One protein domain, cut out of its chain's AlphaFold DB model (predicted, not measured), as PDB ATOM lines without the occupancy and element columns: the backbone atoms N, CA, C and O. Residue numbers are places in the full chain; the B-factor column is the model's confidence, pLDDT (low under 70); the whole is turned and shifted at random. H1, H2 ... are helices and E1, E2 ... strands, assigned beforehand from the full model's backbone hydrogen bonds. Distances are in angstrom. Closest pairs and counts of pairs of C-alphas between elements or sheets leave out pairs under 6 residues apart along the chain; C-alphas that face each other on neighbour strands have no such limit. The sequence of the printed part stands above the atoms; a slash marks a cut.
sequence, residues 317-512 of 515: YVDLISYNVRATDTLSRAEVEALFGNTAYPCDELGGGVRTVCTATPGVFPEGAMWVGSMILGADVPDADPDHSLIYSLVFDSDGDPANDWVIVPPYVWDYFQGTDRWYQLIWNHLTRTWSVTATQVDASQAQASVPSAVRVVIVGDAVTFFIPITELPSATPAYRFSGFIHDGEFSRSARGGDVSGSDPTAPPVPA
ATOM      1  N   TYR A 317     -40.369  91.301  79.943       72.94
ATOM      2  CA  TYR A 317     -39.673  90.260  80.716       72.94
ATOM      3  C   TYR A 317     -40.143  90.091  82.185       72.94
ATOM      4  O   TYR A 317     -39.511  89.361  82.958       72.94
ATOM      5  N   VAL A 318     -41.215  90.768  82.612       75.94
ATOM      6  CA  VAL A 318     -41.984  90.473  83.842       75.94
ATOM      7  C   VAL A 318     -43.503  90.363  83.610       75.94
ATOM      8  O   VAL A 318     -44.212  90.083  84.575       75.94
ATOM      9  N   ASP A 319     -43.975  90.552  82.373       72.88
ATOM     10  CA  ASP A 319     -45.355  90.310  81.913       72.88
ATOM     11  C   ASP A 319     -45.566  88.796  81.743       72.88
ATOM     12  O   ASP A 319     -44.717  88.138  81.138       72.88
ATOM     13  N   LEU A 320     -46.626  88.210  82.305       71.06
ATOM     14  CA  LEU A 320     -46.848  86.762  82.390       71.06
ATOM     15  C   LEU A 320     -47.867  86.304  81.339       71.06
ATOM     16  O   LEU A 320     -49.036  86.086  81.630       71.06
ATOM     17  N   ILE A 321     -47.415  86.075  80.107       68.56
ATOM     18  CA  ILE A 321     -48.307  85.672  79.005       68.56
ATOM     19  C   ILE A 321     -48.952  84.294  79.244       68.56
ATOM     20  O   ILE A 321     -50.093  84.053  78.840       68.56
ATOM     21  N   SER A 322     -48.248  83.356  79.888       64.75
ATOM     22  CA  SER A 322     -48.867  82.099  80.336       64.75
ATOM     23  C   SER A 322     -48.095  81.411  81.458       64.75
ATOM     24  O   SER A 322     -46.921  81.684  81.714       64.75
ATOM     25  N   TYR A 323     -48.753  80.466  82.124       68.94
ATOM     26  CA  TYR A 323     -48.154  79.661  83.178       68.94
ATOM     27  C   TYR A 323     -48.669  78.222  83.147       68.94
ATOM     28  O   TYR A 323     -49.740  77.933  82.622       68.94
ATOM     29  N   ASN A 324     -47.914  77.288  83.725       65.25
ATOM     30  CA  ASN A 324     -48.370  75.912  83.892       65.25
ATOM     31  C   ASN A 324     -47.773  75.273  85.148       65.25
ATOM     32  O   ASN A 324     -46.621  75.538  85.490       65.25
ATOM     33  N   VAL A 325     -48.536  74.413  85.830       67.38
ATOM     34  CA  VAL A 325     -48.078  73.717  87.042       67.38
ATOM     35  C   VAL A 325     -48.506  72.258  87.003       67.38
ATOM     36  O   VAL A 325     -49.676  71.955  86.784       67.38
ATOM     37  N   ARG A 326     -47.567  71.335  87.244       67.31
ATOM     38  CA  ARG A 326     -47.838  69.893  87.240       67.31
ATOM     39  C   ARG A 326     -46.995  69.127  88.263       67.31
ATOM     40  O   ARG A 326     -45.789  69.349  88.382       67.31
ATOM     41  N   ALA A 327     -47.613  68.161  88.940       61.56
ATOM     42  CA  ALA A 327     -46.902  67.115  89.666       61.56
ATOM     43  C   ALA A 327     -46.362  66.067  88.675       61.56
ATOM     44  O   ALA A 327     -47.105  65.524  87.852       61.56
ATOM     45  N   THR A 328     -45.065  65.777  88.725       59.00
ATOM     46  CA  THR A 328     -44.449  64.761  87.864       59.00
ATOM     47  C   THR A 328     -44.691  63.350  88.384       59.00
ATOM     48  O   THR A 328     -44.936  63.128  89.572       59.00
ATOM     49  N   ASP A 329     -44.474  62.366  87.511       55.31
ATOM     50  CA  ASP A 329     -44.185  60.999  87.939       55.31
ATOM     51  C   ASP A 329     -43.002  60.949  88.933       55.31
ATOM     52  O   ASP A 329     -42.205  61.884  89.065       55.31
ATOM     53  N   THR A 330     -42.884  59.829  89.648       72.44
ATOM     54  CA  THR A 330     -41.815  59.610  90.634       72.44
ATOM     55  C   THR A 330     -40.466  59.426  89.942       72.44
ATOM     56  O   THR A 330     -40.213  58.371  89.361       72.44
ATOM     57  N   LEU A 331     -39.580  60.419  90.054       68.94
ATOM     58  CA  LEU A 331     -38.207  60.333  89.566       68.94
ATOM     59  C   LEU A 331     -37.387  59.365  90.420       68.94
ATOM     60  O   LEU A 331     -37.386  59.436  91.655       68.94
ATOM     61  N   SER A 332     -36.618  58.503  89.763       72.38
ATOM     62  CA  SER A 332     -35.584  57.722  90.429       72.38
ATOM     63  C   SER A 332     -34.377  58.593  90.773       72.38
ATOM     64  O   SER A 332     -34.083  59.597  90.119       72.38
ATOM     65  N   ARG A 333     -33.588  58.146  91.752       74.38
ATOM     66  CA  ARG A 333     -32.293  58.747  92.091       74.38
ATOM     67  C   ARG A 333     -31.385  59.007  90.881       74.38
ATOM     68  O   ARG A 333     -30.676  60.004  90.880       74.38
ATOM     69  N   ALA A 334     -31.389  58.130  89.876       66.69
ATOM     70  CA  ALA A 334     -30.530  58.282  88.702       66.69
ATOM     71  C   ALA A 334     -30.972  59.451  87.805       66.69
ATOM     72  O   ALA A 334     -30.123  60.149  87.261       66.69
ATOM     73  N   GLU A 335     -32.278  59.699  87.690       69.25
ATOM     74  CA  GLU A 335     -32.826  60.853  86.967       69.25
ATOM     75  C   GLU A 335     -32.582  62.146  87.753       69.25
ATOM     76  O   GLU A 335     -32.137  63.139  87.187       69.25
ATOM     77  N   VAL A 336     -32.749  62.114  89.078       66.31
ATOM     78  CA  VAL A 336     -32.441  63.246  89.969       66.31
ATOM     79  C   VAL A 336     -30.949  63.611  89.943       66.31
ATOM     80  O   VAL A 336     -30.607  64.791  89.884       66.31
ATOM     81  N   GLU A 337     -30.045  62.628  89.916       69.31
ATOM     82  CA  GLU A 337     -28.602  62.854  89.743       69.31
ATOM     83  C   GLU A 337     -28.252  63.298  88.301       69.31
ATOM     84  O   GLU A 337     -27.330  64.095  88.118       69.31
ATOM     85  N   ALA A 338     -29.009  62.881  87.277       64.69
ATOM     86  CA  ALA A 338     -28.837  63.324  85.884       64.69
ATOM     87  C   ALA A 338     -29.421  64.720  85.578       64.69
ATOM     88  O   ALA A 338     -29.004  65.344  84.602       64.69
ATOM     89  N   LEU A 339     -30.344  65.220  86.404       66.44
ATOM     90  CA  LEU A 339     -30.886  66.578  86.318       66.44
ATOM     91  C   LEU A 339     -30.135  67.550  87.236       66.44
ATOM     92  O   LEU A 339     -29.592  68.548  86.772       66.44
ATOM     93  N   PHE A 340     -30.076  67.252  88.536       76.19
ATOM     94  CA  PHE A 340     -29.662  68.196  89.583       76.19
ATOM     95  C   PHE A 340     -28.327  67.831  90.256       76.19
ATOM     96  O   PHE A 340     -27.856  68.555  91.135       76.19
ATOM     97  N   GLY A 341     -27.694  66.723  89.856       67.88
ATOM     98  CA  GLY A 341     -26.413  66.230  90.380       67.88
ATOM     99  C   GLY A 341     -25.178  66.921  89.790       67.88
ATOM    100  O   GLY A 341     -24.170  66.259  89.555       67.88
ATOM    101  N   ASN A 342     -25.257  68.233  89.551       64.88
ATOM    102  CA  ASN A 342     -24.308  69.036  88.766       64.88
ATOM    103  C   ASN A 342     -24.185  68.561  87.303       64.88
ATOM    104  O   ASN A 342     -23.095  68.238  86.828       64.88
ATOM    105  N   THR A 343     -25.328  68.460  86.623       64.12
ATOM    106  CA  THR A 343     -25.478  67.749  85.343       64.12
ATOM    107  C   THR A 343     -26.254  68.566  84.306       64.12
ATOM    108  O   THR A 343     -25.616  69.262  83.523       64.12
ATOM    109  N   ALA A 344     -27.592  68.518  84.279       64.62
ATOM    110  CA  ALA A 344     -28.393  69.347  83.362       64.62
ATOM    111  C   ALA A 344     -28.668  70.749  83.934       64.62
ATOM    112  O   ALA A 344     -28.588  71.741  83.215       64.62
ATOM    113  N   TYR A 345     -28.938  70.815  85.239       72.38
ATOM    114  CA  TYR A 345     -29.256  72.028  85.997       72.38
ATOM    115  C   TYR A 345     -28.346  72.160  87.247       72.38
ATOM    116  O   TYR A 345     -28.817  72.047  88.386       72.38
ATOM    117  N   PRO A 346     -27.014  72.321  87.065       73.69
ATOM    118  CA  PRO A 346     -26.065  72.636  88.141       73.69
ATOM    119  C   PRO A 346     -26.354  74.001  88.787       73.69
ATOM    120  O   PRO A 346     -26.565  74.985  88.088       73.69
ATOM    121  N   CYS A 347     -26.313  74.084  90.123       80.56
ATOM    122  CA  CYS A 347     -26.529  75.348  90.838       80.56
ATOM    123  C   CYS A 347     -25.517  76.436  90.450       80.56
ATOM    124  O   CYS A 347     -24.313  76.187  90.418       80.56
ATOM    125  N   ASP A 348     -26.033  77.651  90.266       69.19
ATOM    126  CA  ASP A 348     -25.302  78.900  90.033       69.19
ATOM    127  C   ASP A 348     -24.453  78.917  88.743       69.19
ATOM    128  O   ASP A 348     -23.582  79.775  88.568       69.19
ATOM    129  N   GLU A 349     -24.731  78.004  87.807       66.81
ATOM    130  CA  GLU A 349     -24.103  77.965  86.485       66.81
ATOM    131  C   GLU A 349     -24.926  78.733  85.436       66.81
ATOM    132  O   GLU A 349     -26.159  78.670  85.401       66.81
ATOM    133  N   LEU A 350     -24.210  79.436  84.552       58.06
ATOM    134  CA  LEU A 350     -24.713  79.970  83.286       58.06
ATOM    135  C   LEU A 350     -24.048  79.175  82.155       58.06
ATOM    136  O   LEU A 350     -22.874  79.396  81.844       58.06
ATOM    137  N   GLY A 351     -24.789  78.253  81.544       47.97
ATOM    138  CA  GLY A 351     -24.279  77.321  80.540       47.97
ATOM    139  C   GLY A 351     -25.199  77.240  79.326       47.97
ATOM    140  O   GLY A 351     -26.361  76.875  79.442       47.97
ATOM    141  N   GLY A 352     -24.689  77.582  78.139       50.22
ATOM    142  CA  GLY A 352     -25.409  77.372  76.872       50.22
ATOM    143  C   GLY A 352     -26.718  78.155  76.685       50.22
ATOM    144  O   GLY A 352     -27.493  77.787  75.810       50.22
ATOM    145  N   GLY A 353     -26.961  79.209  77.474       59.03
ATOM    146  CA  GLY A 353     -28.235  79.951  77.502       59.03
ATOM    147  C   GLY A 353     -29.187  79.522  78.626       59.03
ATOM    148  O   GLY A 353     -30.245  80.118  78.782       59.03
ATOM    149  N   VAL A 354     -28.801  78.527  79.430       65.00
ATOM    150  CA  VAL A 354     -29.521  78.099  80.634       65.00
ATOM    151  C   VAL A 354     -28.856  78.712  81.865       65.00
ATOM    152  O   VAL A 354     -27.635  78.622  82.026       65.00
ATOM    153  N   ARG A 355     -29.656  79.287  82.765       81.62
ATOM    154  CA  ARG A 355     -29.234  79.745  84.096       81.62
ATOM    155  C   ARG A 355     -29.988  78.952  85.156       81.62
ATOM    156  O   ARG A 355     -31.210  79.015  85.194       81.62
ATOM    157  N   THR A 356     -29.289  78.250  86.045       85.56
ATOM    158  CA  THR A 356     -29.928  77.606  87.210       85.56
ATOM    159  C   THR A 356     -29.547  78.340  88.486       85.56
ATOM    160  O   THR A 356     -28.367  78.508  88.782       85.56
ATOM    161  N   VAL A 357     -30.542  78.758  89.264       92.00
ATOM    162  CA  VAL A 357     -30.373  79.493  90.522       92.00
ATOM    163  C   VAL A 357     -30.906  78.649  91.678       92.00
ATOM    164  O   VAL A 357     -31.936  77.975  91.565       92.00
ATOM    165  N   CYS A 358     -30.187  78.672  92.797       92.81
ATOM    166  CA  CYS A 358     -30.486  77.868  93.976       92.81
ATOM    167  C   CYS A 358     -30.639  78.720  95.243       92.81
ATOM    168  O   CYS A 358     -30.351  79.920  95.273       92.81
ATOM    169  N   THR A 359     -31.106  78.088  96.322       93.81
ATOM    170  CA  THR A 359     -31.061  78.689  97.658       93.81
ATOM    171  C   THR A 359     -29.614  78.828  98.132       93.81
ATOM    172  O   THR A 359     -28.759  78.020  97.783       93.81
ATOM    173  N   ALA A 360     -29.323  79.821  98.981       89.06
ATOM    174  CA  ALA A 360     -27.958  80.128  99.446       89.06
ATOM    175  C   ALA A 360     -27.256  78.992 100.237       89.06
ATOM    176  O   ALA A 360     -26.094  79.106 100.628       89.06
ATOM    177  N   THR A 361     -27.952  77.891 100.511       89.94
ATOM    178  CA  THR A 361     -27.374  76.602 100.911       89.94
ATOM    179  C   THR A 361     -28.245  75.519 100.267       89.94
ATOM    180  O   THR A 361     -29.234  75.109 100.880       89.94
ATOM    181  N   PRO A 362     -27.934  75.093  99.025       87.75
ATOM    182  CA  PRO A 362     -28.826  74.246  98.246       87.75
ATOM    183  C   PRO A 362     -29.083  72.908  98.939       87.75
ATOM    184  O   PRO A 362     -28.147  72.157  99.232       87.75
ATOM    185  N   GLY A 363     -30.353  72.577  99.168       87.94
ATOM    186  CA  GLY A 363     -30.730  71.229  99.577       87.94
ATOM    187  C   GLY A 363     -30.378  70.199  98.497       87.94
ATOM    188  O   GLY A 363     -30.362  70.507  97.300       87.94
ATOM    189  N   VAL A 364     -30.108  68.961  98.918       89.50
ATOM    190  CA  VAL A 364     -30.001  67.814  98.004       89.50
ATOM    191  C   VAL A 364     -31.405  67.471  97.520       89.50
ATOM    192  O   VAL A 364     -32.275  67.195  98.344       89.50
ATOM    193  N   PHE A 365     -31.621  67.488  96.205       87.06
ATOM    194  CA  PHE A 365     -32.900  67.098  95.617       87.06
ATOM    195  C   PHE A 365     -33.131  65.591  95.877       87.06
ATOM    196  O   PHE A 365     -32.220  64.799  95.619       87.06
ATOM    197  N   PRO A 366     -34.275  65.174  96.452       88.38
ATOM    198  CA  PRO A 366     -34.538  63.776  96.789       88.38
ATOM    199  C   PRO A 366     -35.040  62.971  95.582       88.38
ATOM    200  O   PRO A 366     -35.563  63.532  94.624       88.38
ATOM    201  N   GLU A 367     -34.943  61.640  95.658       82.88
ATOM    202  CA  GLU A 367     -35.755  60.752  94.811       82.88
ATOM    203  C   GLU A 367     -37.234  60.845  95.225       82.88
ATOM    204  O   GLU A 367     -37.541  60.940  96.416       82.88
ATOM    205  N   GLY A 368     -38.154  60.846  94.258       76.31
ATOM    206  CA  GLY A 368     -39.564  61.157  94.504       76.31
ATOM    207  C   GLY A 368     -40.240  61.864  93.329       76.31
ATOM    208  O   GLY A 368     -39.616  62.145  92.310       76.31
ATOM    209  N   ALA A 369     -41.531  62.161  93.474       77.44
ATOM    210  CA  ALA A 369     -42.208  63.110  92.593       77.44
ATOM    211  C   ALA A 369     -41.774  64.553  92.915       77.44
ATOM    212  O   ALA A 369     -41.358  64.861  94.039       77.44
ATOM    213  N   MET A 370     -41.898  65.448  91.941       78.94
ATOM    214  CA  MET A 370     -41.672  66.881  92.117       78.94
ATOM    215  C   MET A 370     -42.824  67.683  91.521       78.94
ATOM    216  O   MET A 370     -43.486  67.241  90.586       78.94
ATOM    217  N   TRP A 371     -43.043  68.873  92.062       82.56
ATOM    218  CA  TRP A 371     -43.828  69.906  91.413       82.56
ATOM    219  C   TRP A 371     -42.936  70.668  90.434       82.56
ATOM    220  O   TRP A 371     -41.834  71.091  90.789       82.56
ATOM    221  N   VAL A 372     -43.420  70.825  89.206       80.38
ATOM    222  CA  VAL A 372     -42.837  71.703  88.190       80.38
ATOM    223  C   VAL A 372     -43.839  72.814  87.931       80.38
ATOM    224  O   VAL A 372     -44.970  72.532  87.543       80.38
ATOM    225  N   GLY A 373     -43.431  74.056  88.167       76.81
ATOM    226  CA  GLY A 373     -44.197  75.246  87.812       76.81
ATOM    227  C   GLY A 373     -43.390  76.117  86.861       76.81
ATOM    228  O   GLY A 373     -42.268  76.486  87.199       76.81
ATOM    229  N   SER A 374     -43.939  76.451  85.699       79.62
ATOM    230  CA  SER A 374     -43.301  77.297  84.689       79.62
ATOM    231  C   SER A 374     -44.110  78.569  84.460       79.62
ATOM    232  O   SER A 374     -45.321  78.500  84.262       79.62
ATOM    233  N   MET A 375     -43.419  79.705  84.457       80.56
ATOM    234  CA  MET A 375     -43.880  80.997  83.948       80.56
ATOM    235  C   MET A 375     -43.286  81.199  82.552       80.56
ATOM    236  O   MET A 375     -42.101  80.913  82.363       80.56
ATOM    237  N   ILE A 376     -44.084  81.695  81.611       78.38
ATOM    238  CA  ILE A 376     -43.677  82.118  80.267       78.38
ATOM    239  C   ILE A 376     -43.957  83.615  80.166       78.38
ATOM    240  O   ILE A 376     -45.087  84.046  80.405       78.38
ATOM    241  N   LEU A 377     -42.920  84.394  79.871       76.12
ATOM    242  CA  LEU A 377     -42.948  85.851  79.958       76.12
ATOM    243  C   LEU A 377     -43.030  86.504  78.569       76.12
ATOM    244  O   LEU A 377     -42.764  85.860  77.559       76.12
ATOM    245  N   GLY A 378     -43.368  87.791  78.505       65.06
ATOM    246  CA  GLY A 378     -43.450  88.540  77.244       65.06
ATOM    247  C   GLY A 378     -42.116  88.756  76.515       65.06
ATOM    248  O   GLY A 378     -42.119  89.052  75.321       65.06
ATOM    249  N   ALA A 379     -40.974  88.595  77.194       71.88
ATOM    250  CA  ALA A 379     -39.647  88.605  76.572       71.88
ATOM    251  C   ALA A 379     -38.582  87.861  77.398       71.88
ATOM    252  O   ALA A 379     -38.766  87.588  78.585       71.88
ATOM    253  N   ASP A 380     -37.425  87.617  76.764       81.38
ATOM    254  CA  ASP A 380     -36.203  87.084  77.382       81.38
ATOM    255  C   ASP A 380     -35.880  87.765  78.727       81.38
ATOM    256  O   ASP A 380     -35.636  88.975  78.790       81.38
ATOM    257  N   VAL A 381     -35.773  86.974  79.798       83.12
ATOM    258  CA  VAL A 381     -35.362  87.459  81.123       83.12
ATOM    259  C   VAL A 381     -33.934  88.016  81.051       83.12
ATOM    260  O   VAL A 381     -32.994  87.273  80.745       83.12
ATOM    261  N   PRO A 382     -33.710  89.307  81.367       85.69
ATOM    262  CA  PRO A 382     -32.405  89.923  81.198       85.69
ATOM    263  C   PRO A 382     -31.404  89.346  82.200       85.69
ATOM    264  O   PRO A 382     -31.529  89.483  83.417       85.69
ATOM    265  N   ASP A 383     -30.345  88.751  81.652       82.44
ATOM    266  CA  ASP A 383     -29.334  87.964  82.366       82.44
ATOM    267  C   ASP A 383     -28.680  88.712  83.556       82.44
ATOM    268  O   ASP A 383     -28.232  88.096  84.533       82.44
ATOM    269  N   ALA A 384     -28.654  90.050  83.476       84.62
ATOM    270  CA  ALA A 384     -28.311  90.977  84.551       84.62
ATOM    271  C   ALA A 384     -28.833  92.407  84.261       84.62
ATOM    272  O   ALA A 384     -28.075  93.238  83.746       84.62
ATOM    273  N   ASP A 385     -30.088  92.726  84.610       84.81
ATOM    274  CA  ASP A 385     -30.594  94.109  84.521       84.81
ATOM    275  C   ASP A 385     -29.710  95.071  85.365       84.81
ATOM    276  O   ASP A 385     -29.329  94.738  86.499       84.81
ATOM    277  N   PRO A 386     -29.296  96.233  84.823       84.94
ATOM    278  CA  PRO A 386     -28.401  97.138  85.527       84.94
ATOM    279  C   PRO A 386     -29.047  97.977  86.640       84.94
ATOM    280  O   PRO A 386     -28.351  98.319  87.604       84.94
ATOM    281  N   ASP A 387     -30.326  98.306  86.513       82.94
ATOM    282  CA  ASP A 387     -30.983  99.411  87.213       82.94
ATOM    283  C   ASP A 387     -32.225  98.950  88.012       82.94
ATOM    284  O   ASP A 387     -32.698  99.677  88.884       82.94
ATOM    285  N   HIS A 388     -32.703  97.720  87.785       84.69
ATOM    286  CA  HIS A 388     -33.889  97.132  88.407       84.69
ATOM    287  C   HIS A 388     -33.618  95.746  89.004       84.69
ATOM    288  O   HIS A 388     -32.981  94.881  88.405       84.69
ATOM    289  N   SER A 389     -34.157  95.503  90.195       85.94
ATOM    290  CA  SER A 389     -34.315  94.160  90.751       85.94
ATOM    291  C   SER A 389     -35.539  93.485  90.138       85.94
ATOM    292  O   SER A 389     -36.546  94.150  89.901       85.94
ATOM    293  N   LEU A 390     -35.462  92.169  89.948       90.75
ATOM    294  CA  LEU A 390     -36.542  91.341  89.405       90.75
ATOM    295  C   LEU A 390     -36.930  90.293  90.444       90.75
ATOM    296  O   LEU A 390     -36.049  89.757  91.120       90.75
ATOM    297  N   ILE A 391     -38.218  89.998  90.579       90.81
ATOM    298  CA  ILE A 391     -38.726  88.972  91.496       90.81
ATOM    299  C   ILE A 391     -39.749  88.123  90.751       90.81
ATOM    300  O   ILE A 391     -40.798  88.628  90.374       90.81
ATOM    301  N   TYR A 392     -39.475  86.832  90.603       93.06
ATOM    302  CA  TYR A 392     -40.428  85.845  90.097       93.06
ATOM    303  C   TYR A 392     -40.792  84.919  91.251       93.06
ATOM    304  O   TYR A 392     -39.904  84.342  91.884       93.06
ATOM    305  N   SER A 393     -42.077  84.792  91.559       92.44
ATOM    306  CA  SER A 393     -42.576  84.038  92.707       92.44
ATOM    307  C   SER A 393     -43.534  82.940  92.263       92.44
ATOM    308  O   SER A 393     -44.393  83.167  91.418       92.44
ATOM    309  N   LEU A 394     -43.422  81.776  92.895       91.94
ATOM    310  CA  LEU A 394     -44.434  80.727  92.912       91.94
ATOM    311  C   LEU A 394     -44.807  80.480  94.377       91.94
ATOM    312  O   LEU A 394     -43.958  80.108  95.195       91.94
ATOM    313  N   VAL A 395     -46.063  80.745  94.718       91.38
ATOM    314  CA  VAL A 395     -46.585  80.705  96.090       91.38
ATOM    315  C   VAL A 395     -47.715  79.687  96.204       91.38
ATOM    316  O   VAL A 395     -48.442  79.465  95.238       91.38
ATOM    317  N   PHE A 396     -47.853  79.071  97.377       90.56
ATOM    318  CA  PHE A 396     -48.834  78.023  97.650       90.56
ATOM    319  C   PHE A 396     -49.549  78.228  98.988       90.56
ATOM    320  O   PHE A 396     -48.900  78.539  99.988       90.56
ATOM    321  N   ASP A 397     -50.849  77.942  99.017       87.81
ATOM    322  CA  ASP A 397     -51.483  77.295 100.172       87.81
ATOM    323  C   ASP A 397     -51.027  75.828 100.155       87.81
ATOM    324  O   ASP A 397     -51.441  75.032  99.299       87.81
ATOM    325  N   SER A 398     -50.077  75.491 101.028       88.69
ATOM    326  CA  SER A 398     -49.363  74.218 100.985       88.69
ATOM    327  C   SER A 398     -49.993  73.107 101.820       88.69
ATOM    328  O   SER A 398     -49.673  71.943 101.566       88.69
ATOM    329  N   ASP A 399     -50.895  73.409 102.762       85.25
ATOM    330  CA  ASP A 399     -51.539  72.406 103.628       85.25
ATOM    331  C   ASP A 399     -53.058  72.560 103.843       85.25
ATOM    332  O   ASP A 399     -53.695  71.603 104.302       85.25
ATOM    333  N   GLY A 400     -53.663  73.678 103.438       85.88
ATOM    334  CA  GLY A 400     -55.094  73.951 103.541       85.88
ATOM    335  C   GLY A 400     -55.568  74.464 104.905       85.88
ATOM    336  O   GLY A 400     -56.777  74.411 105.163       85.88
ATOM    337  N   ASP A 401     -54.675  74.907 105.803       86.12
ATOM    338  CA  ASP A 401     -55.044  75.500 107.098       86.12
ATOM    339  C   ASP A 401     -54.969  77.044 107.088       86.12
ATOM    340  O   ASP A 401     -53.922  77.617 107.401       86.12
ATOM    341  N   PRO A 402     -56.092  77.769 106.886       84.88
ATOM    342  CA  PRO A 402     -56.122  79.237 106.890       84.88
ATOM    343  C   PRO A 402     -55.830  79.884 108.264       84.88
ATOM    344  O   PRO A 402     -56.071  81.077 108.465       84.88
ATOM    345  N   ALA A 403     -55.353  79.112 109.247       87.56
ATOM    346  CA  ALA A 403     -54.724  79.612 110.464       87.56
ATOM    347  C   ALA A 403     -53.197  79.819 110.347       87.56
ATOM    348  O   ALA A 403     -52.649  80.516 111.204       87.56
ATOM    349  N   ASN A 404     -52.511  79.235 109.352       86.62
ATOM    350  CA  ASN A 404     -51.083  79.471 109.069       86.62
ATOM    351  C   ASN A 404     -50.850  80.461 107.904       86.62
ATOM    352  O   ASN A 404     -49.820  81.134 107.897       86.62
ATOM    353  N   ASP A 405     -51.835  80.594 107.008       86.00
ATOM    354  CA  ASP A 405     -51.866  81.495 105.853       86.00
ATOM    355  C   ASP A 405     -51.437  82.930 106.162       86.00
ATOM    356  O   ASP A 405     -51.804  83.510 107.190       86.00
ATOM    357  N   TRP A 406     -50.767  83.569 105.204       86.25
ATOM    358  CA  TRP A 406     -50.533  85.009 105.237       86.25
ATOM    359  C   TRP A 406     -51.829  85.817 105.105       86.25
ATOM    360  O   TRP A 406     -52.619  85.640 104.171       86.25
ATOM    361  N   VAL A 407     -52.017  86.758 106.030       80.44
ATOM    362  CA  VAL A 407     -53.111  87.730 106.066       80.44
ATOM    363  C   VAL A 407     -52.540  89.123 106.311       80.44
ATOM    364  O   VAL A 407     -52.142  89.469 107.427       80.44
ATOM    365  N   ILE A 408     -52.544  89.963 105.277       73.81
ATOM    366  CA  ILE A 408     -52.063  91.343 105.388       73.81
ATOM    367  C   ILE A 408     -53.003  92.200 106.255       73.81
ATOM    368  O   ILE A 408     -54.230  92.080 106.214       73.81
ATOM    369  N   VAL A 409     -52.424  93.082 107.078       68.31
ATOM    370  CA  VAL A 409     -53.162  93.933 108.024       68.31
ATOM    371  C   VAL A 409     -52.755  95.406 107.854       68.31
ATOM    372  O   VAL A 409     -51.621  95.757 108.186       68.31
ATOM    373  N   PRO A 410     -53.666  96.306 107.424       57.75
ATOM    374  CA  PRO A 410     -55.058  96.045 107.042       57.75
ATOM    375  C   PRO A 410     -55.167  95.196 105.757       57.75
ATOM    376  O   PRO A 410     -54.261  95.266 104.931       57.75
ATOM    377  N   PRO A 411     -56.275  94.452 105.558       54.25
ATOM    378  CA  PRO A 411     -56.482  93.654 104.352       54.25
ATOM    379  C   PRO A 411     -56.363  94.481 103.067       54.25
ATOM    380  O   PRO A 411     -57.055  95.490 102.900       54.25
ATOM    381  N   TYR A 412     -55.507  94.019 102.161       50.72
ATOM    382  CA  TYR A 412     -55.268  94.561 100.831       50.72
ATOM    383  C   TYR A 412     -55.568  93.440  99.841       50.72
ATOM    384  O   TYR A 412     -54.957  92.380  99.900       50.72
ATOM    385  N   VAL A 413     -56.567  93.644  98.981       49.91
ATOM    386  CA  VAL A 413     -57.134  92.551  98.168       49.91
ATOM    387  C   VAL A 413     -56.208  92.113  97.024       49.91
ATOM    388  O   VAL A 413     -56.436  91.074  96.426       49.91
ATOM    389  N   TRP A 414     -55.168  92.902  96.748       52.69
ATOM    390  CA  TRP A 414     -54.178  92.696  95.687       52.69
ATOM    391  C   TRP A 414     -52.825  92.217  96.250       52.69
ATOM    392  O   TRP A 414     -51.791  92.327  95.595       52.69
ATOM    393  N   ASP A 415     -52.797  91.727  97.494       64.88
ATOM    394  CA  ASP A 415     -51.621  91.034  98.019       64.88
ATOM    395  C   ASP A 415     -51.580  89.614  97.434       64.88
ATOM    396  O   ASP A 415     -52.361  88.743  97.809       64.88
ATOM    397  N   TYR A 416     -50.655  89.381  96.507       72.06
ATOM    398  CA  TYR A 416     -50.462  88.101  95.825       72.06
ATOM    399  C   TYR A 416     -49.951  86.976  96.745       72.06
ATOM    400  O   TYR A 416     -49.974  85.814  96.338       72.06
ATOM    401  N   PHE A 417     -49.548  87.277  97.983       79.00
ATOM    402  CA  PHE A 417     -49.306  86.280  99.030       79.00
ATOM    403  C   PHE A 417     -50.561  85.966  99.864       79.00
ATOM    404  O   PHE A 417     -50.531  85.050 100.686       79.00
ATOM    405  N   GLN A 418     -51.662  86.713  99.724       76.44
ATOM    406  CA  GLN A 418     -52.867  86.528 100.539       76.44
ATOM    407  C   GLN A 418     -53.448  85.122 100.342       76.44
ATOM    408  O   GLN A 418     -53.763  84.726  99.214       76.44
ATOM    409  N   GLY A 419     -53.617  84.401 101.459       81.06
ATOM    410  CA  GLY A 419     -54.078  83.010 101.461       81.06
ATOM    411  C   GLY A 419     -53.022  82.036 100.935       81.06
ATOM    412  O   GLY A 419     -53.349  81.189 100.113       81.06
ATOM    413  N   THR A 420     -51.754  82.241 101.305       88.69
ATOM    414  CA  THR A 420     -50.660  81.296 101.044       88.69
ATOM    415  C   THR A 420     -49.707  81.232 102.239       88.69
ATOM    416  O   THR A 420     -49.484  82.245 102.913       88.69
ATOM    417  N   ASP A 421     -49.086  80.074 102.471       92.62
ATOM    418  CA  ASP A 421     -48.145  79.833 103.573       92.62
ATOM    419  C   ASP A 421     -46.719  79.492 103.101       92.62
ATOM    420  O   ASP A 421     -45.761  79.646 103.864       92.62
ATOM    421  N   ARG A 422     -46.546  79.059 101.845       96.00
ATOM    422  CA  ARG A 422     -45.265  78.587 101.297       96.00
ATOM    423  C   ARG A 422     -44.877  79.346 100.037       96.00
ATOM    424  O   ARG A 422     -45.562  79.260  99.021       96.00
ATOM    425  N   TRP A 423     -43.740  80.036 100.060       95.00
ATOM    426  CA  TRP A 423     -43.303  80.890  98.950       95.00
ATOM    427  C   TRP A 423     -41.936  80.472  98.417       95.00
ATOM    428  O   TRP A 423     -40.989  80.308  99.189       95.00
ATOM    429  N   TYR A 424     -41.812  80.373  97.095       96.75
ATOM    430  CA  TYR A 424     -40.547  80.209  96.385       96.75
ATOM    431  C   TYR A 424     -40.332  81.427  95.501       96.75
ATOM    432  O   TYR A 424     -41.148  81.707  94.631       96.75
ATOM    433  N   GLN A 425     -39.245  82.161  95.724       95.94
ATOM    434  CA  GLN A 425     -38.966  83.398  94.998       95.94
ATOM    435  C   GLN A 425     -37.569  83.356  94.391       95.94
ATOM    436  O   GLN A 425     -36.583  83.185  95.109       95.94
ATOM    437  N   LEU A 426     -37.495  83.522  93.077       96.88
ATOM    438  CA  LEU A 426     -36.286  83.832  92.328       96.88
ATOM    439  C   LEU A 426     -36.118  85.353  92.306       96.88
ATOM    440  O   LEU A 426     -37.034  86.070  91.917       96.88
ATOM    441  N   ILE A 427     -34.950  85.845  92.713       94.00
ATOM    442  CA  ILE A 427     -34.678  87.274  92.872       94.00
ATOM    443  C   ILE A 427     -33.394  87.637  92.121       94.00
ATOM    444  O   ILE A 427     -32.326  87.110  92.437       94.00
ATOM    445  N   TRP A 428     -33.469  88.586  91.189       94.31
ATOM    446  CA  TRP A 428     -32.315  89.374  90.750       94.31
ATOM    447  C   TRP A 428     -32.218  90.632  91.605       94.31
ATOM    448  O   TRP A 428     -33.193  91.361  91.770       94.31
ATOM    449  N   ASN A 429     -31.027  90.923  92.122       91.00
ATOM    450  CA  ASN A 429     -30.754  92.156  92.847       91.00
ATOM    451  C   ASN A 429     -29.704  92.987  92.098       91.00
ATOM    452  O   ASN A 429     -28.520  92.639  92.086       91.00
ATOM    453  N   HIS A 430     -30.124  94.109  91.507       90.38
ATOM    454  CA  HIS A 430     -29.252  94.985  90.717       90.38
ATOM    455  C   HIS A 430     -28.177  95.713  91.547       90.38
ATOM    456  O   HIS A 430     -27.128  96.079  91.010       90.38
ATOM    457  N   LEU A 431     -28.384  95.897  92.858       88.12
ATOM    458  CA  LEU A 431     -27.413  96.546  93.750       88.12
ATOM    459  C   LEU A 431     -26.246  95.615  94.095       88.12
ATOM    460  O   LEU A 431     -25.102  96.063  94.184       88.12
ATOM    461  N   THR A 432     -26.516  94.321  94.293       91.00
ATOM    462  CA  THR A 432     -25.482  93.303  94.556       91.00
ATOM    463  C   THR A 432     -25.002  92.585  93.296       91.00
ATOM    464  O   THR A 432     -23.947  91.955  93.338       91.00
ATOM    465  N   ARG A 433     -25.738  92.705  92.181       89.62
ATOM    466  CA  ARG A 433     -25.544  91.983  90.910       89.62
ATOM    467  C   ARG A 433     -25.528  90.465  91.097       89.62
ATOM    468  O   ARG A 433     -24.655  89.765  90.590       89.62
ATOM    469  N   THR A 434     -26.506  89.971  91.852       91.62
ATOM    470  CA  THR A 434     -26.670  88.550  92.179       91.62
ATOM    471  C   THR A 434     -28.090  88.084  91.912       91.62
ATOM    472  O   THR A 434     -29.037  88.718  92.378       91.62
ATOM    473  N   TRP A 435     -28.211  86.927  91.264       92.88
ATOM    474  CA  TRP A 435     -29.400  86.089  91.363       92.88
ATOM    475  C   TRP A 435     -29.362  85.288  92.674       92.88
ATOM    476  O   TRP A 435     -28.285  84.883  93.117       92.88
ATOM    477  N   SER A 436     -30.516  85.039  93.284       94.00
ATOM    478  CA  SER A 436     -30.689  84.098  94.396       94.00
ATOM    479  C   SER A 436     -32.101  83.510  94.399       94.00
ATOM    480  O   SER A 436     -33.024  84.111  93.856       94.00
ATOM    481  N   VAL A 437     -32.286  82.347  95.031       96.00
ATOM    482  CA  VAL A 437     -33.624  81.829  95.362       96.00
ATOM    483  C   VAL A 437     -33.831  81.848  96.876       96.00
ATOM    484  O   VAL A 437     -32.936  81.489  97.647       96.00
ATOM    485  N   THR A 438     -35.024  82.230  97.315       95.81
ATOM    486  CA  THR A 438     -35.477  82.111  98.705       95.81
ATOM    487  C   THR A 438     -36.714  81.231  98.781       95.81
ATOM    488  O   THR A 438     -37.696  81.484  98.087       95.81
ATOM    489  N   ALA A 439     -36.672  80.228  99.657       96.69
ATOM    490  CA  ALA A 439     -37.864  79.537 100.131       96.69
ATOM    491  C   ALA A 439     -38.267  80.128 101.489       96.69
ATOM    492  O   ALA A 439     -37.412  80.296 102.371       96.69
ATOM    493  N   THR A 440     -39.551  80.435 101.646       96.06
ATOM    494  CA  THR A 440     -40.146  81.058 102.834       96.06
ATOM    495  C   THR A 440     -41.365  80.261 103.281       96.06
ATOM    496  O   THR A 440     -42.111  79.731 102.461       96.06
ATOM    497  N   GLN A 441     -41.542  80.179 104.594       95.69
ATOM    498  CA  GLN A 441     -42.683  79.588 105.274       95.69
ATOM    499  C   GLN A 441     -43.314  80.651 106.180       95.69
ATOM    500  O   GLN A 441     -42.595  81.343 106.906       95.69
ATOM    501  N   VAL A 442     -44.636  80.764 106.151       93.00
ATOM    502  CA  VAL A 442     -45.444  81.548 107.092       93.00
ATOM    503  C   VAL A 442     -45.896  80.624 108.227       93.00
ATOM    504  O   VAL A 442     -46.042  79.414 108.041       93.00
ATOM    505  N   ASP A 443     -46.069  81.175 109.428       89.94
ATOM    506  CA  ASP A 443     -46.638  80.461 110.571       89.94
ATOM    507  C   ASP A 443     -47.891  81.152 111.135       89.94
ATOM    508  O   ASP A 443     -48.199  82.305 110.833       89.94
ATOM    509  N   ALA A 444     -48.588  80.467 112.046       90.75
ATOM    510  CA  ALA A 444     -49.787  80.980 112.717       90.75
ATOM    511  C   ALA A 444     -49.556  82.206 113.641       90.75
ATOM    512  O   ALA A 444     -50.477  82.656 114.327       90.75
ATOM    513  N   SER A 445     -48.337  82.758 113.695       91.12
ATOM    514  CA  SER A 445     -48.027  84.066 114.289       91.12
ATOM    515  C   SER A 445     -47.799  85.173 113.247       91.12
ATOM    516  O   SER A 445     -47.493  86.304 113.626       91.12
ATOM    517  N   GLN A 446     -48.003  84.861 111.960       86.44
ATOM    518  CA  GLN A 446     -47.696  85.685 110.784       86.44
ATOM    519  C   GLN A 446     -46.192  85.969 110.619       86.44
ATOM    520  O   GLN A 446     -45.795  86.967 110.013       86.44
ATOM    521  N   ALA A 447     -45.332  85.102 111.163       90.31
ATOM    522  CA  ALA A 447     -43.891  85.222 111.000       90.31
ATOM    523  C   ALA A 447     -43.447  84.580 109.679       90.31
ATOM    524  O   ALA A 447     -43.552  83.371 109.496       90.31
ATOM    525  N   GLN A 448     -42.899  85.396 108.781       91.94
ATOM    526  CA  GLN A 448     -42.238  84.936 107.559       91.94
ATOM    527  C   GLN A 448     -40.823  84.450 107.910       91.94
ATOM    528  O   GLN A 448     -39.976  85.240 108.342       91.94
ATOM    529  N   ALA A 449     -40.548  83.159 107.737       93.00
ATOM    530  CA  ALA A 449     -39.252  82.551 108.019       93.00
ATOM    531  C   ALA A 449     -38.676  81.890 106.763       93.00
ATOM    532  O   ALA A 449     -39.319  81.043 106.150       93.00
ATOM    533  N   SER A 450     -37.435  82.226 106.394       92.75
ATOM    534  CA  SER A 450     -36.757  81.491 105.323       92.75
ATOM    535  C   SER A 450     -36.369  80.088 105.799       92.75
ATOM    536  O   SER A 450     -35.827  79.915 106.896       92.75
ATOM    537  N   VAL A 451     -36.663  79.088 104.970       94.69
ATOM    538  CA  VAL A 451     -36.558  77.660 105.293       94.69
ATOM    539  C   VAL A 451     -35.566  76.936 104.375       94.69
ATOM    540  O   VAL A 451     -35.380  77.337 103.225       94.69
ATOM    541  N   PRO A 452     -34.920  75.848 104.844       95.25
ATOM    542  CA  PRO A 452     -34.133  74.982 103.974       95.25
ATOM    543  C   PRO A 452     -35.003  74.393 102.861       95.25
ATOM    544  O   PRO A 452     -36.089  73.880 103.127       95.25
ATOM    545  N   SER A 453     -34.495  74.435 101.632       95.56
ATOM    546  CA  SER A 453     -35.171  73.907 100.451       95.56
ATOM    547  C   SER A 453     -34.157  73.385  99.435       95.56
ATOM    548  O   SER A 453     -33.059  73.936  99.285       95.56
ATOM    549  N   ALA A 454     -34.530  72.312  98.742       93.88
ATOM    550  CA  ALA A 454     -33.824  71.754  97.600       93.88
ATOM    551  C   ALA A 454     -34.409  72.222  96.255       93.88
ATOM    552  O   ALA A 454     -34.017  71.674  95.227       93.88
ATOM    553  N   VAL A 455     -35.272  73.246  96.243       94.69
ATOM    554  CA  VAL A 455     -35.757  73.906  95.019       94.69
ATOM    555  C   VAL A 455     -34.615  74.236  94.047       94.69
ATOM    556  O   VAL A 455     -33.484  74.549  94.447       94.69
ATOM    557  N   ARG A 456     -34.918  74.170  92.753       89.25
ATOM    558  CA  ARG A 456     -34.104  74.715  91.659       89.25
ATOM    559  C   ARG A 456     -34.996  75.625  90.833       89.25
ATOM    560  O   ARG A 456     -36.111  75.222  90.519       89.25
ATOM    561  N   VAL A 457     -34.522  76.814  90.475       93.50
ATOM    562  CA  VAL A 457     -35.219  77.656  89.496       93.50
ATOM    563  C   VAL A 457     -34.320  77.815  88.283       93.50
ATOM    564  O   VAL A 457     -33.150  78.170  88.418       93.50
ATOM    565  N   VAL A 458     -34.851  77.491  87.112       86.19
ATOM    566  CA  VAL A 458     -34.133  77.498  85.839       86.19
ATOM    567  C   VAL A 458     -34.735  78.579  84.954       86.19
ATOM    568  O   VAL A 458     -35.949  78.613  84.775       86.19
ATOM    569  N   ILE A 459     -33.883  79.441  84.408       83.69
ATOM    570  CA  ILE A 459     -34.240  80.471  83.432       83.69
ATOM    571  C   ILE A 459     -33.678  80.054  82.072       83.69
ATOM    572  O   ILE A 459     -32.490  79.711  81.977       83.69
ATOM    573  N   VAL A 460     -34.517  80.080  81.037       79.00
ATOM    574  CA  VAL A 460     -34.134  79.867  79.633       79.00
ATOM    575  C   VAL A 460     -34.958  80.821  78.777       79.00
ATOM    576  O   VAL A 460     -36.142  80.578  78.580       79.00
ATOM    577  N   GLY A 461     -34.335  81.893  78.286       80.06
ATOM    578  CA  GLY A 461     -35.040  82.938  77.543       80.06
ATOM    579  C   GLY A 461     -36.145  83.594  78.373       80.06
ATOM    580  O   GLY A 461     -35.888  84.097  79.469       80.06
ATOM    581  N   ASP A 462     -37.361  83.564  77.846       77.94
ATOM    582  CA  ASP A 462     -38.635  83.999  78.430       77.94
ATOM    583  C   ASP A 462     -39.158  83.093  79.562       77.94
ATOM    584  O   ASP A 462     -40.001  83.508  80.358       77.94
ATOM    585  N   ALA A 463     -38.677  81.852  79.661       77.19
ATOM    586  CA  ALA A 463     -39.218  80.859  80.583       77.19
ATOM    587  C   ALA A 463     -38.501  80.835  81.946       77.19
ATOM    588  O   ALA A 463     -37.286  80.621  82.030       77.19
ATOM    589  N   VAL A 464     -39.272  80.920  83.038       85.44
ATOM    590  CA  VAL A 464     -38.813  80.722  84.428       85.44
ATOM    591  C   VAL A 464     -39.491  79.485  85.020       85.44
ATOM    592  O   VAL A 464     -40.690  79.483  85.285       85.44
ATOM    593  N   THR A 465     -38.728  78.413  85.251       85.38
ATOM    594  CA  THR A 465     -39.247  77.120  85.735       85.38
ATOM    595  C   THR A 465     -38.726  76.753  87.123       85.38
ATOM    596  O   THR A 465     -37.526  76.575  87.331       85.38
ATOM    597  N   PHE A 466     -39.648  76.570  88.063       91.38
ATOM    598  CA  PHE A 466     -39.436  76.108  89.429       91.38
ATOM    599  C   PHE A 466     -39.573  74.581  89.504       91.38
ATOM    600  O   PHE A 466     -40.634  74.031  89.217       91.38
ATOM    601  N   PHE A 467     -38.524  73.898  89.960       88.62
ATOM    602  CA  PHE A 467     -38.532  72.479  90.317       88.62
ATOM    603  C   PHE A 467     -38.518  72.351  91.842       88.62
ATOM    604  O   PHE A 467     -37.520  72.689  92.484       88.62
ATOM    605  N   ILE A 468     -39.613  71.869  92.429       92.50
ATOM    606  CA  ILE A 468     -39.830  71.795  93.880       92.50
ATOM    607  C   ILE A 468     -40.058  70.328  94.276       92.50
ATOM    608  O   ILE A 468     -40.984  69.701  93.762       92.50
ATOM    609  N   PRO A 469     -39.271  69.735  95.193       91.12
ATOM    610  CA  PRO A 469     -39.536  68.377  95.661       91.12
ATOM    611  C   PRO A 469     -40.900  68.289  96.353       91.12
ATOM    612  O   PRO A 469     -41.182  69.093  97.242       91.12
ATOM    613  N   ILE A 470     -41.725  67.281  96.038       86.94
ATOM    614  CA  ILE A 470     -43.072  67.172  96.637       86.94
ATOM    615  C   ILE A 470     -43.026  67.035  98.168       86.94
ATOM    616  O   ILE A 470     -43.956  67.422  98.859       86.94
ATOM    617  N   THR A 471     -41.907  66.559  98.722       89.94
ATOM    618  CA  THR A 471     -41.660  66.465 100.169       89.94
ATOM    619  C   THR A 471     -41.573  67.813 100.894       89.94
ATOM    620  O   THR A 471     -41.458  67.824 102.118       89.94
ATOM    621  N   GLU A 472     -41.565  68.935 100.171       93.00
ATOM    622  CA  GLU A 472     -41.613  70.286 100.743       93.00
ATOM    623  C   GLU A 472     -43.032  70.862 100.861       93.00
ATOM    624  O   GLU A 472     -43.190  71.905 101.492       93.00
ATOM    625  N   LEU A 473     -44.044  70.198 100.288       89.25
ATOM    626  CA  LEU A 473     -45.444  70.630 100.284       89.25
ATOM    627  C   LEU A 473     -46.302  69.569 101.008       89.25
ATOM    628  O   LEU A 473     -46.323  68.415 100.577       89.25
ATOM    629  N   PRO A 474     -46.972  69.897 102.133       86.81
ATOM    630  CA  PRO A 474     -47.786  68.927 102.877       86.81
ATOM    631  C   PRO A 474     -48.986  68.366 102.096       86.81
ATOM    632  O   PRO A 474     -49.335  67.194 102.268       86.81
ATOM    633  N   SER A 475     -49.613  69.183 101.247       82.44
ATOM    634  CA  SER A 475     -50.690  68.789 100.339       82.44
ATOM    635  C   SER A 475     -50.143  68.151  99.061       82.44
ATOM    636  O   SER A 475     -49.155  68.601  98.483       82.44
ATOM    637  N   ALA A 476     -50.839  67.121  98.572       69.06
ATOM    638  CA  ALA A 476     -50.572  66.534  97.259       69.06
ATOM    639  C   ALA A 476     -51.073  67.419  96.102       69.06
ATOM    640  O   ALA A 476     -50.569  67.297  94.990       69.06
ATOM    641  N   THR A 477     -52.038  68.302  96.372       74.94
ATOM    642  CA  THR A 477     -52.633  69.267  95.434       74.94
ATOM    643  C   THR A 477     -52.760  70.627  96.139       74.94
ATOM    644  O   THR A 477     -53.859  71.006  96.553       74.94
ATOM    645  N   PRO A 478     -51.635  71.320  96.394       81.62
ATOM    646  CA  PRO A 478     -51.636  72.643  97.012       81.62
ATOM    647  C   PRO A 478     -52.189  73.683  96.029       81.62
ATOM    648  O   PRO A 478     -51.913  73.606  94.830       81.62
ATOM    649  N   ALA A 479     -52.977  74.646  96.506       80.06
ATOM    650  CA  ALA A 479     -53.470  75.726  95.651       80.06
ATOM    651  C   ALA A 479     -52.363  76.771  95.454       80.06
ATOM    652  O   ALA A 479     -51.607  77.033  96.388       80.06
ATOM    653  N   TYR A 480     -52.226  77.344  94.256       82.88
ATOM    654  CA  TYR A 480     -51.036  78.114  93.874       82.88
ATOM    655  C   TYR A 480     -51.338  79.454  93.191       82.88
ATOM    656  O   TYR A 480     -52.444  79.705  92.709       82.88
ATOM    657  N   ARG A 481     -50.323  80.320  93.134       83.19
ATOM    658  CA  ARG A 481     -50.303  81.558  92.340       83.19
ATOM    659  C   ARG A 481     -48.864  81.839  91.880       83.19
ATOM    660  O   ARG A 481     -47.926  81.603  92.643       83.19
ATOM    661  N   PHE A 482     -48.680  82.342  90.663       84.00
ATOM    662  CA  PHE A 482     -47.414  82.937  90.218       84.00
ATOM    663  C   PHE A 482     -47.472  84.459  90.272       84.00
ATOM    664  O   PHE A 482     -48.555  85.047  90.231       84.00
ATOM    665  N   SER A 483     -46.303  85.094  90.304       81.62
ATOM    666  CA  SER A 483     -46.182  86.529  90.056       81.62
ATOM    667  C   SER A 483     -44.783  86.956  89.611       81.62
ATOM    668  O   SER A 483     -43.779  86.442  90.107       81.62
ATOM    669  N   GLY A 484     -44.711  87.905  88.679       83.31
ATOM    670  CA  GLY A 484     -43.488  88.610  88.281       83.31
ATOM    671  C   GLY A 484     -43.486  90.035  88.838       83.31
ATOM    672  O   GLY A 484     -44.548  90.623  88.979       83.31
ATOM    673  N   PHE A 485     -42.326  90.613  89.158       78.25
ATOM    674  CA  PHE A 485     -42.193  92.023  89.555       78.25
ATOM    675  C   PHE A 485     -40.860  92.627  89.134       78.25
ATOM    676  O   PHE A 485     -39.821  91.964  89.171       78.25
ATOM    677  N   ILE A 486     -40.885  93.932  88.870       78.94
ATOM    678  CA  ILE A 486     -39.718  94.786  88.640       78.94
ATOM    679  C   ILE A 486     -39.682  95.924  89.671       78.94
ATOM    680  O   ILE A 486     -40.720  96.510  89.988       78.94
ATOM    681  N   HIS A 487     -38.503  96.254  90.218       74.38
ATOM    682  CA  HIS A 487     -38.320  97.476  91.011       74.38
ATOM    683  C   HIS A 487     -36.886  98.047  91.015       74.38
ATOM    684  O   HIS A 487     -35.907  97.366  91.312       74.38
ATOM    685  N   ASP A 488     -36.776  99.360  90.842       74.12
ATOM    686  CA  ASP A 488     -35.584 100.195  91.107       74.12
ATOM    687  C   ASP A 488     -35.179 100.281  92.606       74.12
ATOM    688  O   ASP A 488     -34.019 100.479  92.952       74.12
ATOM    689  N   GLY A 489     -36.133 100.122  93.528       67.56
ATOM    690  CA  GLY A 489     -35.948 100.322  94.974       67.56
ATOM    691  C   GLY A 489     -36.444 101.668  95.532       67.56
ATOM    692  O   GLY A 489     -36.625 101.768  96.746       67.56
ATOM    693  N   GLU A 490     -36.795 102.650  94.695       56.00
ATOM    694  CA  GLU A 490     -37.455 103.919  95.085       56.00
ATOM    695  C   GLU A 490     -38.885 103.974  94.516       56.00
ATOM    696  O   GLU A 490     -39.194 103.254  93.587       56.00
ATOM    697  N   PHE A 491     -39.838 104.732  95.064       44.06
ATOM    698  CA  PHE A 491     -41.213 104.659  94.528       44.06
ATOM    699  C   PHE A 491     -41.361 105.461  93.219       44.06
ATOM    700  O   PHE A 491     -41.467 106.689  93.258       44.06
ATOM    701  N   SER A 492     -41.385 104.771  92.072       45.03
ATOM    702  CA  SER A 492     -41.548 105.362  90.739       45.03
ATOM    703  C   SER A 492     -42.510 104.545  89.855       45.03
ATOM    704  O   SER A 492     -42.535 103.322  89.922       45.03
ATOM    705  N   ARG A 493     -43.314 105.223  89.022       45.91
ATOM    706  CA  ARG A 493     -44.350 104.610  88.153       45.91
ATOM    707  C   ARG A 493     -43.845 104.017  86.836       45.91
ATOM    708  O   ARG A 493     -44.627 103.443  86.095       45.91
ATOM    709  N   SER A 494     -42.579 104.241  86.503       44.97
ATOM    710  CA  SER A 494     -41.980 103.865  85.212       44.97
ATOM    711  C   SER A 494     -40.870 102.823  85.343       44.97
ATOM    712  O   SER A 494     -40.225 102.497  84.356       44.97
ATOM    713  N   ALA A 495     -40.598 102.371  86.569       45.00
ATOM    714  CA  ALA A 495     -39.603 101.352  86.901       45.00
ATOM    715  C   ALA A 495     -40.116 100.428  88.026       45.00
ATOM    716  O   ALA A 495     -39.340  99.851  88.794       45.00
ATOM    717  N   ARG A 496     -41.448 100.329  88.138       55.31
ATOM    718  CA  ARG A 496     -42.178  99.408  89.007       55.31
ATOM    719  C   ARG A 496     -43.395  98.874  88.289       55.31
ATOM    720  O   ARG A 496     -44.065  99.610  87.575       55.31
ATOM    721  N   GLY A 497     -43.675  97.614  88.555       55.62
ATOM    722  CA  GLY A 497     -44.755  96.868  87.948       55.62
ATOM    723  C   GLY A 497     -44.543  95.389  88.206       55.62
ATOM    724  O   GLY A 497     -43.659  95.001  88.980       55.62
ATOM    725  N   GLY A 498     -45.344  94.578  87.546       60.84
ATOM    726  CA  GLY A 498     -45.333  93.141  87.699       60.84
ATOM    727  C   GLY A 498     -46.612  92.551  87.153       60.84
ATOM    728  O   GLY A 498     -47.439  93.278  86.616       60.84
ATOM    729  N   ASP A 499     -46.773  91.255  87.349       63.28
ATOM    730  CA  ASP A 499     -47.927  90.512  86.879       63.28
ATOM    731  C   ASP A 499     -48.254  89.344  87.823       63.28
ATOM    732  O   ASP A 499     -47.439  88.985  88.684       63.28
ATOM    733  N   VAL A 500     -49.444  88.762  87.704       62.69
ATOM    734  CA  VAL A 500     -49.948  87.647  88.516       62.69
ATOM    735  C   VAL A 500     -50.637  86.604  87.642       62.69
ATOM    736  O   VAL A 500     -51.292  86.934  86.669       62.69
ATOM    737  N   SER A 501     -50.565  85.334  88.036       60.72
ATOM    738  CA  SER A 501     -51.299  84.272  87.338       60.72
ATOM    739  C   SER A 501     -52.819  84.444  87.467       60.72
ATOM    740  O   SER A 501     -53.367  84.209  88.552       60.72
ATOM    741  N   GLY A 502     -53.498  84.737  86.363       51.38
ATOM    742  CA  GLY A 502     -54.946  84.890  86.269       51.38
ATOM    743  C   GLY A 502     -55.421  86.342  86.384       51.38
ATOM    744  O   GLY A 502     -55.225  86.967  87.421       51.38
ATOM    745  N   SER A 503     -56.199  86.777  85.381       42.94
ATOM    746  CA  SER A 503     -56.970  88.042  85.205       42.94
ATOM    747  C   SER A 503     -57.669  88.738  86.405       42.94
ATOM    748  O   SER A 503     -58.329  89.764  86.219       42.94
ATOM    749  N   ASP A 504     -57.582  88.217  87.630       48.00
ATOM    750  CA  ASP A 504     -58.017  88.883  88.860       48.00
ATOM    751  C   ASP A 504     -57.065  88.532  90.032       48.00
ATOM    752  O   ASP A 504     -57.219  87.466  90.637       48.00
ATOM    753  N   PRO A 505     -56.125  89.419  90.435       45.50
ATOM    754  CA  PRO A 505     -55.274  89.220  91.619       45.50
ATOM    755  C   PRO A 505     -56.044  88.973  92.926       45.50
ATOM    756  O   PRO A 505     -55.459  88.478  93.891       45.50
ATOM    757  N   THR A 506     -57.337  89.315  92.983       42.66
ATOM    758  CA  THR A 506     -58.198  89.088  94.151       42.66
ATOM    759  C   THR A 506     -58.798  87.678  94.202       42.66
ATOM    760  O   THR A 506     -59.384  87.296  95.221       42.66
ATOM    761  N   ALA A 507     -58.642  86.881  93.137       45.84
ATOM    762  CA  ALA A 507     -59.074  85.491  93.106       45.84
ATOM    763  C   ALA A 507     -58.310  84.645  94.150       45.84
ATOM    764  O   ALA A 507     -57.105  84.844  94.351       45.84
ATOM    765  N   PRO A 508     -58.967  83.670  94.813       49.59
ATOM    766  CA  PRO A 508     -58.269  82.663  95.614       49.59
ATOM    767  C   PRO A 508     -57.192  81.944  94.782       49.59
ATOM    768  O   PRO A 508     -57.391  81.803  93.574       49.59
ATOM    769  N   PRO A 509     -56.091  81.460  95.393       54.59
ATOM    770  CA  PRO A 509     -55.083  80.677  94.681       54.59
ATOM    771  C   PRO A 509     -55.725  79.533  93.889       54.59
ATOM    772  O   PRO A 509     -56.660  78.882  94.366       54.59
ATOM    773  N   VAL A 510     -55.236  79.302  92.672       54.06
ATOM    774  CA  VAL A 510     -55.806  78.320  91.748       54.06
ATOM    775  C   VAL A 510     -55.608  76.926  92.348       54.06
ATOM    776  O   VAL A 510     -54.467  76.549  92.631       54.06
ATOM    777  N   PRO A 511     -56.674  76.134  92.571       49.38
ATOM    778  CA  PRO A 511     -56.520  74.764  93.041       49.38
ATOM    779  C   PRO A 511     -55.702  73.953  92.034       49.38
ATOM    780  O   PRO A 511     -56.030  73.934  90.849       49.38
ATOM    781  N   ALA A 512     -54.665  73.255  92.497       46.69
ATOM    782  CA  ALA A 512     -53.967  72.284  91.666       46.69
ATOM    783  C   ALA A 512     -54.934  71.169  91.235       46.69
ATOM    784  O   ALA A 512     -55.399  70.391  92.073       46.69
TER     785      ALA A 512
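AT A GLANCE: This is residues 317 to 512 of the 515 residues of an uncharacterized protein of Myxococcales bacterium (UniProt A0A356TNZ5). What shape is it? With little regular structure, two antiparallel five-stranded sheets form a sandwich, strands crossed at 46 degrees; H1 is on neither. What else? E1, H1, then E2 to E10 hold 77 of 196 printed residues, mostly strand. The whole is compact, radius of gyration of the C-alphas 16.2 A, spanning 48 by 40 by 28 A.

IN THESE COORDINATES: Where are the strands? One sheet runs E6, residues 434 to 441, E5, 422 to 429, E4, 389 to 397, E9, 479 to 487, E10, 496 to 500; the other E1, 322 to 327, E3, 370 to 376, E8, 463 to 469, E7, 456 to 460, E2, 354 to 358. Where is H1? H1, residues 333 to 340, runs from C-alpha (-32.293, 58.747, 92.091) to (-29.662, 68.196, 89.583).

HOW THE PARTS SIT: What pairs? E4 E5 E6 form a meander, successive antiparallel neighbours; N 392 and O 426, 2.9 A, are within hydrogen-bond range, as is every O i to N i+4 pair in H1. Between sheets? The closest C-alphas of E2 and E6, 358 and 437, are 5.2 A apart.

THE WHOLE: Any cut? The printed part has no cut; E6 to E7 is among the long links. Where is confidence low? pLDDT is under 70 in 60 residues, among them 489 to 512.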